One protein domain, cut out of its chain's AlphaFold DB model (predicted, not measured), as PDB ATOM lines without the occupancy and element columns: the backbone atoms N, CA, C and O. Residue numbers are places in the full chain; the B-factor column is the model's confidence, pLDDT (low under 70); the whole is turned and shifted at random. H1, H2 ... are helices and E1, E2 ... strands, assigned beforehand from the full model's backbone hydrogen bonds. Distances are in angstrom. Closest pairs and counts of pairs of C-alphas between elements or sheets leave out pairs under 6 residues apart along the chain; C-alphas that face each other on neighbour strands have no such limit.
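AT A GLANCE: This is residues 12 to 86 of the 422 residues of the protein "WWE domain-containing protein" of Eimeria tenella (UniProt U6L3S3). Five strands form one strongly twisted sheet, curled like part of a barrel, and the single helix H1 packs on one face of it, close to the edge strands E2 and E1. A long loop, residues 17 to 28, leads from E1 to H1. The printed part has 75 residues, with named elements in the order E1 H1 E2 E3 E4 E5; the sheet's order is E1 E5 E4 E3 E2, all antiparallel, and the class is mixed, helices and strands, in two layers, a helix on one face of a sheet. It is compact, with a radius of gyration of the C-alphas of 11.5 A, and rounded, spanning 31 by 26 by 21 A.

HOW THE PARTS SIT: Start at edge strand E1, residues 12 to 16; beside it antiparallel E5, residues 80 to 84, has O 83 2.9 A from N 13, within hydrogen-bond range. Residues 25 to 26 also pair with residues 13 to 14 of E1, antiparallel. H1, residues 29 to 40, is on the sheet at a height of 7.1 A, over none of the strands, but only just: 2 of its C-alphas fall on E5. Its closest C-alphas to E2, residues 46 to 50, are those of Glu 31 and Leu 48, 6.5 A. In H1 every O i to N i+4 pair is within hydrogen-bond range. E2, E3 at residues 53 to 57, E4 at residues 66 to 71 and E5 form a meander of hairpins, each strand the antiparallel neighbour of the one before; look for N 48 and O 55 at 2.9 A, N 70 and O 56 at 2.9 A, and N 67 and O 82 at 2.8 A. E1 and E2 are apart.

IN THESE COORDINATES: Find C-alpha 12 at (108.983, 146.679, 128.308), where E1 begins its 14.1 A. H1 runs 16.2 A from C-alpha 29 at (116.716, 144.053, 124.246). E2 covers 12.3 A, E3 13.3 A, E4 16.3 A and E5 13.5 A, ending at C-alpha 84, (104.992, 145.785, 130.334).

THE WHOLE: The farthest C-alphas, Ser 21 and Glu 41, are 32.2 A apart. The printed part has no cut, and the link E1 to H1 is long. Mean pLDDT of the printed part is 75.9; look for values under 70 at residues 18 to 22 and 61 to 64, among them.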
ATOM      1  N   TRP A  12     108.950 146.027 127.004       81.75
ATOM      2  CA  TRP A  12     108.983 146.679 128.308       81.75
ATOM      3  C   TRP A  12     109.408 148.135 128.150       81.75
ATOM      4  O   TRP A  12     110.265 148.466 127.327       81.75
ATOM      5  N   THR A  13     108.798 149.013 128.936       84.19
ATOM      6  CA  THR A  13     109.079 150.451 128.930       84.19
ATOM      7  C   THR A  13     109.347 150.949 130.337       84.19
ATOM      8  O   THR A  13     108.809 150.389 131.292       84.19
ATOM      9  N   TRP A  14     110.116 152.024 130.474       85.50
ATOM     10  CA  TRP A  14     110.404 152.643 131.760       85.50
ATOM     11  C   TRP A  14     110.254 154.167 131.733       85.50
ATOM     12  O   TRP A  14     110.364 154.784 130.673       85.50
ATOM     13  N   ALA A  15     110.001 154.772 132.892       83.31
ATOM     14  CA  ALA A  15     109.912 156.218 133.084       83.31
ATOM     15  C   ALA A  15     110.517 156.630 134.438       83.31
ATOM     16  O   ALA A  15     110.452 155.882 135.414       83.31
ATOM     17  N   GLU A  16     111.103 157.825 134.516       82.12
ATOM     18  CA  GLU A  16     111.637 158.372 135.768       82.12
ATOM     19  C   GLU A  16     110.518 158.678 136.776       82.12
ATOM     20  O   GLU A  16     109.446 159.153 136.411       82.12
ATOM     21  N   SER A  17     110.771 158.447 138.069       74.06
ATOM     22  CA  SER A  17     109.780 158.689 139.136       74.06
ATOM     23  C   SER A  17     109.527 160.170 139.456       74.06
ATOM     24  O   SER A  17     108.614 160.495 140.219       74.06
ATOM     25  N   HIS A  18     110.309 161.092 138.889       60.56
ATOM     26  CA  HIS A  18     110.172 162.527 139.119       60.56
ATOM     27  C   HIS A  18     109.271 163.188 138.069       60.56
ATOM     28  O   HIS A  18     109.734 163.816 137.123       60.56
ATOM     29  N   GLY A  19     107.960 163.095 138.294       51.88
ATOM     30  CA  GLY A  19     106.948 163.874 137.579       51.88
ATOM     31  C   GLY A  19     105.928 163.010 136.849       51.88
ATOM     32  O   GLY A  19     106.262 162.049 136.167       51.88
ATOM     33  N   THR A  20     104.657 163.396 136.950       49.12
ATOM     34  CA  THR A  20     103.496 162.724 136.337       49.12
ATOM     35  C   THR A  20     103.462 162.787 134.801       49.12
ATOM     36  O   THR A  20     102.476 162.375 134.201       49.12
ATOM     37  N   SER A  21     104.516 163.294 134.150       56.44
ATOM     38  CA  SER A  21     104.618 163.456 132.694       56.44
ATOM     39  C   SER A  21     105.941 162.947 132.101       56.44
ATOM     40  O   SER A  21     106.314 163.376 131.007       56.44
ATOM     41  N   ALA A  22     106.694 162.102 132.814       62.78
ATOM     42  CA  ALA A  22     107.945 161.559 132.288       62.78
ATOM     43  C   ALA A  22     107.670 160.676 131.046       62.78
ATOM     44  O   ALA A  22     106.776 159.825 131.091       62.78
ATOM     45  N   PRO A  23     108.389 160.867 129.922       75.25
ATOM     46  CA  PRO A  23     108.172 160.064 128.727       75.25
ATOM     47  C   PRO A  23     108.621 158.620 128.969       75.25
ATOM     48  O   PRO A  23     109.766 158.376 129.351       75.25
ATOM     49  N   TRP A  24     107.727 157.666 128.703       79.38
ATOM     50  CA  TRP A  24     108.052 156.244 128.723       79.38
ATOM     51  C   TRP A  24     109.018 155.911 127.584       79.38
ATOM     52  O   TRP A  24     108.717 156.144 126.412       79.38
ATOM     53  N   LYS A  25     110.176 155.352 127.926       83.25
ATOM     54  CA  LYS A  25     111.201 154.901 126.982       83.25
ATOM     55  C   LYS A  25     111.191 153.374 126.880       83.25
ATOM     56  O   LYS A  25     111.010 152.713 127.901       83.25
ATOM     57  N   PRO A  26     111.403 152.785 125.692       84.81
ATOM     58  CA  PRO A  26     111.597 151.345 125.578       84.81
ATOM     59  C   PRO A  26     112.879 150.917 126.301       84.81
ATOM     60  O   PRO A  26     113.884 151.629 126.271       84.81
ATOM     61  N   LEU A  27     112.838 149.753 126.944       83.62
ATOM     62  CA  LEU A  27     114.035 149.106 127.471       83.62
ATOM     63  C   LEU A  27     114.862 148.485 126.344       83.62
ATOM     64  O   LEU A  27     114.341 148.153 125.277       83.62
ATOM     65  N   GLY A  28     116.161 148.317 126.590       80.38
ATOM     66  CA  GLY A  28     117.025 147.580 125.681       80.38
ATOM     67  C   GLY A  28     116.610 146.109 125.584       80.38
ATOM     68  O   GLY A  28     115.842 145.574 126.392       80.38
ATOM     69  N   GLU A  29     117.086 145.441 124.534       77.31
ATOM     70  CA  GLU A  29     116.716 144.053 124.246       77.31
ATOM     71  C   GLU A  29     117.213 143.090 125.338       77.31
ATOM     72  O   GLU A  29     116.528 142.117 125.662       77.31
ATOM     73  N   SER A  30     118.378 143.366 125.934       77.12
ATOM     74  CA  SER A  30     118.933 142.601 127.055       77.12
ATOM     75  C   SER A  30     118.052 142.697 128.296       77.12
ATOM     76  O   SER A  30     117.721 141.667 128.882       77.12
ATOM     77  N   GLU A  31     117.614 143.902 128.660       82.62
ATOM     78  CA  GLU A  31     116.785 144.147 129.844       82.62
ATOM     79  C   GLU A  31     115.379 143.584 129.636       82.62
ATOM     80  O   GLU A  31     114.824 142.952 130.529       82.62
ATOM     81  N   THR A  32     114.835 143.734 128.428       80.56
ATOM     82  CA  THR A  32     113.548 143.152 128.025       80.56
ATOM     83  C   THR A  32     113.561 141.627 128.139       80.56
ATOM     84  O   THR A  32     112.662 141.047 128.744       80.56
ATOM     85  N   LYS A  33     114.597 140.956 127.615       78.25
ATOM     86  CA  LYS A  33     114.738 139.494 127.732       78.25
ATOM     87  C   LYS A  33     114.931 139.048 129.174       78.25
ATOM     88  O   LYS A  33     114.418 137.995 129.550       78.25
ATOM     89  N   LEU A  34     115.668 139.827 129.963       77.25
ATOM     90  CA  LEU A  34     115.892 139.551 131.375       77.25
ATOM     91  C   LEU A  34     114.591 139.674 132.177       77.25
ATOM     92  O   LEU A  34     114.289 138.778 132.957       77.25
ATOM     93  N   LEU A  35     113.789 140.712 131.929       79.31
ATOM     94  CA  LEU A  35     112.462 140.888 132.522       79.31
ATOM     95  C   LEU A  35     111.493 139.782 132.093       79.31
ATOM     96  O   LEU A  35     110.816 139.215 132.940       79.31
ATOM     97  N   ASP A  36     111.470 139.401 130.814       78.56
ATOM     98  CA  ASP A  36     110.642 138.287 130.326       78.56
ATOM     99  C   ASP A  36     111.077 136.928 130.888       78.56
ATOM    100  O   ASP A  36     110.272 136.002 130.987       78.56
ATOM    101  N   HIS A  37     112.359 136.766 131.211       73.88
ATOM    102  CA  HIS A  37     112.864 135.574 131.879       73.88
ATOM    103  C   HIS A  37     112.507 135.586 133.367       73.88
ATOM    104  O   HIS A  37     111.941 134.615 133.851       73.88
ATOM    105  N   ALA A  38     112.739 136.700 134.066       72.69
ATOM    106  CA  ALA A  38     112.336 136.890 135.459       72.69
ATOM    107  C   ALA A  38     110.821 136.714 135.649       72.69
ATOM    108  O   ALA A  38     110.386 136.136 136.639       72.69
ATOM    109  N   TYR A  39     110.035 137.146 134.659       73.69
ATOM    110  CA  TYR A  39     108.595 136.928 134.580       73.69
ATOM    111  C   TYR A  39     108.224 135.467 134.299       73.69
ATOM    112  O   TYR A  39     107.244 134.961 134.816       73.69
ATOM    113  N   ARG A  40     108.952 134.737 133.455       71.38
ATOM    114  CA  ARG A  40     108.621 133.315 133.231       71.38
ATOM    115  C   ARG A  40     109.014 132.425 134.404       71.38
ATOM    116  O   ARG A  40     108.352 131.427 134.651       71.38
ATOM    117  N   GLU A  41     110.065 132.811 135.113       68.38
ATOM    118  CA  GLU A  41     110.675 132.034 136.191       68.38
ATOM    119  C   GLU A  41     110.307 132.547 137.593       68.38
ATOM    120  O   GLU A  41     110.885 132.092 138.579       68.38
ATOM    121  N   SER A  42     109.372 133.498 137.702       69.56
ATOM    122  CA  SER A  42     108.832 133.975 138.983       69.56
ATOM    123  C   SER A  42     109.888 134.492 139.966       69.56
ATOM    124  O   SER A  42     109.894 134.142 141.145       69.56
ATOM    125  N   TRP A  43     110.827 135.314 139.495       73.25
ATOM    126  CA  TRP A  43     111.902 135.815 140.355       73.25
ATOM    127  C   TRP A  43     111.377 136.820 141.382       73.25
ATOM    128  O   TRP A  43     110.697 137.765 141.014       73.25
ATOM    129  N   GLY A  44     111.762 136.675 142.653       64.69
ATOM    130  CA  GLY A  44     111.353 137.609 143.715       64.69
ATOM    131  C   GLY A  44     112.142 138.925 143.749       64.69
ATOM    132  O   GLY A  44     111.682 139.905 144.324       64.69
ATOM    133  N   ARG A  45     113.321 138.973 143.120       81.00
ATOM    134  CA  ARG A  45     114.175 140.164 143.019       81.00
ATOM    135  C   ARG A  45     114.883 140.173 141.677       81.00
ATOM    136  O   ARG A  45     115.372 139.135 141.231       81.00
ATOM    137  N   LEU A  46     114.991 141.351 141.073       82.94
ATOM    138  CA  LEU A  46     115.679 141.527 139.804       82.94
ATOM    139  C   LEU A  46     116.602 142.744 139.837       82.94
ATOM    140  O   LEU A  46     116.167 143.846 140.150       82.94
ATOM    141  N   GLU A  47     117.864 142.542 139.470       86.06
ATOM    142  CA  GLU A  47     118.821 143.618 139.218       86.06
ATOM    143  C   GLU A  47     118.995 143.786 137.712       86.06
ATOM    144  O   GLU A  47     119.162 142.805 136.986       86.06
ATOM    145  N   LEU A  48     118.930 145.025 137.242       87.00
ATOM    146  CA  LEU A  48     118.998 145.351 135.828       87.00
ATOM    147  C   LEU A  48     119.754 146.659 135.613       87.00
ATOM    148  O   LEU A  48     119.724 147.558 136.451       87.00
ATOM    149  N   ASP A  49     120.444 146.751 134.483       85.50
ATOM    150  CA  ASP A  49     121.168 147.949 134.077       85.50
ATOM    151  C   ASP A  49     120.315 148.728 133.074       85.50
ATOM    152  O   ASP A  49     119.937 148.198 132.031       85.50
ATOM    153  N   ILE A  50     119.968 149.972 133.403       84.06
ATOM    154  CA  ILE A  50     119.200 150.856 132.523       84.06
ATOM    155  C   ILE A  50     120.047 152.085 132.223       84.06
ATOM    156  O   ILE A  50     120.401 152.844 133.121       84.06
ATOM    157  N   GLU A  51     120.368 152.276 130.941       84.38
ATOM    158  CA  GLU A  51     121.222 153.368 130.446       84.38
ATOM    159  C   GLU A  51     122.606 153.446 131.146       84.38
ATOM    160  O   GLU A  51     123.169 154.528 131.312       84.38
ATOM    161  N   GLY A  52     123.192 152.303 131.529       80.44
ATOM    162  CA  GLY A  52     124.503 152.229 132.188       80.44
ATOM    163  C   GLY A  52     124.447 152.415 133.707       80.44
ATOM    164  O   GLY A  52     125.482 152.688 134.325       80.44
ATOM    165  N   LYS A  53     123.252 152.333 134.308       82.12
ATOM    166  CA  LYS A  53     123.020 152.506 135.745       82.12
ATOM    167  C   LYS A  53     122.319 151.283 136.347       82.12
ATOM    168  O   LYS A  53     121.299 150.851 135.812       82.12
ATOM    169  N   PRO A  54     122.804 150.755 137.485       84.38
ATOM    170  CA  PRO A  54     122.210 149.586 138.119       84.38
ATOM    171  C   PRO A  54     120.977 149.950 138.955       84.38
ATOM    172  O   PRO A  54     121.046 150.768 139.879       84.38
ATOM    173  N   TYR A  55     119.874 149.265 138.678       84.75
ATOM    174  CA  TYR A  55     118.616 149.334 139.414       84.75
ATOM    175  C   TYR A  55     118.226 147.964 139.968       84.75
ATOM    176  O   TYR A  55     118.579 146.925 139.411       84.75
ATOM    177  N   VAL A  56     117.461 147.967 141.058       86.25
ATOM    178  CA  VAL A  56     116.895 146.771 141.681       86.25
ATOM    179  C   VAL A  56     115.382 146.891 141.818       86.25
ATOM    180  O   VAL A  56     114.867 147.890 142.316       86.25
ATOM    181  N   ILE A  57     114.675 145.851 141.390       79.50
ATOM    182  CA  ILE A  57     113.265 145.615 141.684       79.50
ATOM    183  C   ILE A  57     113.219 144.580 142.807       79.50
ATOM    184  O   ILE A  57     113.610 143.429 142.609       79.50
ATOM    185  N   ASP A  58     112.769 145.001 143.985       75.00
ATOM    186  CA  ASP A  58     112.627 144.153 145.168       75.00
ATOM    187  C   ASP A  58     111.389 144.626 145.961       75.00
ATOM    188  O   ASP A  58     111.454 145.676 146.612       75.00
ATOM    189  N   PRO A  59     110.236 143.935 145.857       65.06
ATOM    190  CA  PRO A  59     110.028 142.642 145.190       65.06
ATOM    191  C   PRO A  59     109.640 142.766 143.702       65.06
ATOM    192  O   PRO A  59     108.974 143.723 143.295       65.06
ATOM    193  N   PHE A  60     109.998 141.770 142.884       70.81
ATOM    194  CA  PHE A  60     109.480 141.601 141.518       70.81
ATOM    195  C   PHE A  60     108.250 140.677 141.536       70.81
ATOM    196  O   PHE A  60     108.341 139.514 141.906       70.81
ATOM    197  N   PHE A  61     107.084 141.208 141.155       68.56
ATOM    198  CA  PHE A  61     105.805 140.492 141.134       68.56
ATOM    199  C   PHE A  61     105.285 140.256 139.712       68.56
ATOM    200  O   PHE A  61     105.123 141.194 138.942       68.56
ATOM    201  N   LEU A  62     104.929 139.018 139.394       65.69
ATOM    202  CA  LEU A  62     104.444 138.607 138.070       65.69
ATOM    203  C   LEU A  62     103.156 139.310 137.639       65.69
ATOM    204  O   LEU A  62     102.970 139.613 136.467       65.69
ATOM    205  N   ASP A  63     102.271 139.587 138.589       68.62
ATOM    206  CA  ASP A  63     100.968 140.180 138.292       68.62
ATOM    207  C   ASP A  63     100.989 141.712 138.386       68.62
ATOM    208  O   ASP A  63      99.955 142.364 138.237       68.62
ATOM    209  N   ALA A  64     102.157 142.314 138.642       63.38
ATOM    210  CA  ALA A  64     102.274 143.762 138.702       63.38
ATOM    211  C   ALA A  64     102.240 144.373 137.294       63.38
ATOM    212  O   ALA A  64     103.054 144.056 136.429       63.38
ATOM    213  N   GLU A  65     101.321 145.318 137.082       71.50
ATOM    214  CA  GLU A  65     101.247 146.099 135.837       71.50
ATOM    215  C   GLU A  65     102.489 146.986 135.639       71.50
ATOM    216  O   GLU A  65     102.916 147.239 134.508       71.50
ATOM    217  N   ALA A  66     103.087 147.434 136.747       80.12
ATOM    218  CA  ALA A  66     104.338 148.173 136.775       80.12
ATOM    219  C   ALA A  66     105.143 147.857 138.043       80.12
ATOM    220  O   ALA A  66     104.595 147.692 139.133       80.12
ATOM    221  N   HIS A  67     106.461 147.844 137.904       79.69
ATOM    222  CA  HIS A  67     107.424 147.687 138.980       79.69
ATOM    223  C   HIS A  67     108.123 149.008 139.258       79.69
ATOM    224  O   HIS A  67     108.426 149.768 138.339       79.69
ATOM    225  N   PHE A  68     108.434 149.255 140.526       84.06
ATOM    226  CA  PHE A  68     109.347 150.323 140.904       84.06
ATOM    227  C   PHE A  68     110.755 149.745 141.056       84.06
ATOM    228  O   PHE A  68     110.949 148.796 141.816       84.06
ATOM    229  N   ALA A  69     111.725 150.313 140.342       84.25
ATOM    230  CA  ALA A  69     113.127 149.952 140.463       84.25
ATOM    231  C   ALA A  69     113.905 151.077 141.158       84.25
ATOM    232  O   ALA A  69     113.884 152.233 140.724       84.25
ATOM    233  N   ALA A  70     114.590 150.734 142.247       83.06
ATOM    234  CA  ALA A  70     115.413 151.654 143.024       83.06
ATOM    235  C   ALA A  70     116.884 151.582 142.569       83.06
ATOM    236  O   ALA A  70     117.360 150.494 142.246       83.06
ATOM    237  N   PRO A  71     117.629 152.698 142.526       86.88
ATOM    238  CA  PRO A  71     119.052 152.683 142.183       86.88
ATOM    239  C   PRO A  71     119.874 151.932 143.244       86.88
ATOM    240  O   PRO A  71     119.704 152.143 144.443       86.88
ATOM    241  N   LEU A  72     120.798 151.066 142.815       75.69
ATOM    242  CA  LEU A  72     121.526 150.151 143.713       75.69
ATOM    243  C   LEU A  72     122.645 150.834 144.529       75.69
ATOM    244  O   LEU A  72     123.076 150.316 145.560       75.69
ATOM    245  N   HIS A  73     123.165 151.973 144.059       76.25
ATOM    246  CA  HIS A  73     124.384 152.597 144.600       76.25
ATOM    247  C   HIS A  73     124.233 154.073 145.002       76.25
ATOM    248  O   HIS A  73     125.235 154.714 145.319       76.25
ATOM    249  N   SER A  74     123.018 154.630 145.002       67.44
ATOM    250  CA  SER A  74     122.807 156.039 145.355       67.44
ATOM    251  C   SER A  74     121.406 156.300 145.904       67.44
ATOM    252  O   SER A  74     120.441 156.320 145.149       67.44
ATOM    253  N   ASP A  75     121.309 156.614 147.199       59.28
ATOM    254  CA  ASP A  75     120.051 157.014 147.860       59.28
ATOM    255  C   ASP A  75     119.491 158.359 147.345       59.28
ATOM    256  O   ASP A  75     118.389 158.765 147.713       59.28
ATOM    257  N   ALA A  76     120.263 159.085 146.529       64.06
ATOM    258  CA  ALA A  76     119.919 160.408 146.015       64.06
ATOM    259  C   ALA A  76     119.451 160.404 144.548       64.06
ATOM    260  O   ALA A  76     119.065 161.460 144.048       64.06
ATOM    261  N   GLU A  77     119.509 159.266 143.845       71.44
ATOM    262  CA  GLU A  77     119.019 159.178 142.466       71.44
ATOM    263  C   GLU A  77     117.525 158.806 142.412       71.44
ATOM    264  O   GLU A  77     117.048 158.028 143.243       71.44
ATOM    265  N   PRO A  78     116.764 159.344 141.440       74.88
ATOM    266  CA  PRO A  78     115.389 158.923 141.226       74.88
ATOM    267  C   PRO A  78     115.306 157.426 140.949       74.88
ATOM    268  O   PRO A  78     116.024 156.896 140.099       74.88
ATOM    269  N   GLY A  79     114.348 156.766 141.600       83.25
ATOM    270  CA  GLY A  79     113.865 155.477 141.124       83.25
ATOM    271  C   GLY A  79     113.131 155.624 139.794       83.25
ATOM    272  O   GLY A  79     112.823 156.733 139.336       83.25
ATOM    273  N   ILE A  80     112.821 154.497 139.181       84.19
ATOM    274  CA  ILE A  80     112.148 154.437 137.887       84.19
ATOM    275  C   ILE A  80     110.976 153.463 137.959       84.19
ATOM    276  O   ILE A  80     111.001 152.494 138.717       84.19
ATOM    277  N   PHE A  81     109.942 153.721 137.170       84.69
ATOM    278  CA  PHE A  81     108.846 152.785 136.957       84.69
ATOM    279  C   PHE A  81     109.100 151.997 135.684       84.69
ATOM    280  O   PHE A  81     109.493 152.581 134.679       84.69
ATOM    281  N   ILE A  82     108.868 150.691 135.720       84.50
ATOM    282  CA  ILE A  82     109.035 149.771 134.597       84.50
ATOM    283  C   ILE A  82     107.715 149.045 134.395       84.50
ATOM    284  O   ILE A  82     107.214 148.423 135.323       84.50
ATOM    285  N   ALA A  83     107.150 149.099 133.198       82.06
ATOM    286  CA  ALA A  83     105.861 148.501 132.880       82.06
ATOM    287  C   ALA A  83     105.948 147.668 131.602       82.06
ATOM    288  O   ALA A  83     106.720 147.977 130.686       82.06
ATOM    289  N   ARG A  84     105.129 146.617 131.531       79.06
ATOM    290  CA  ARG A  84     104.992 145.785 130.334       79.06
ATOM    291  C   ARG A  84     103.986 146.444 129.397       79.06
ATOM    292  O   ARG A  84     102.844 146.692 129.779       79.06
ATOM    293  N   ALA A  85     104.386 146.734 128.164       64.31
ATOM    294  CA  ALA A  85     103.505 147.305 127.154       64.31
ATOM    295  C   ALA A  85     102.543 146.226 126.635       64.31
ATOM    296  O   ALA A  85     102.749 145.628 125.580       64.31
ATOM    297  N   PHE A  86     101.473 145.961 127.382       48.88
ATOM    298  CA  PHE A  86     100.291 145.302 126.839       48.88
ATOM    299  C   PHE A  86      99.444 146.369 126.137       48.88
ATOM    300  O   PHE A  86      99.161 147.422 126.707       48.88
TER     301      PHE A  86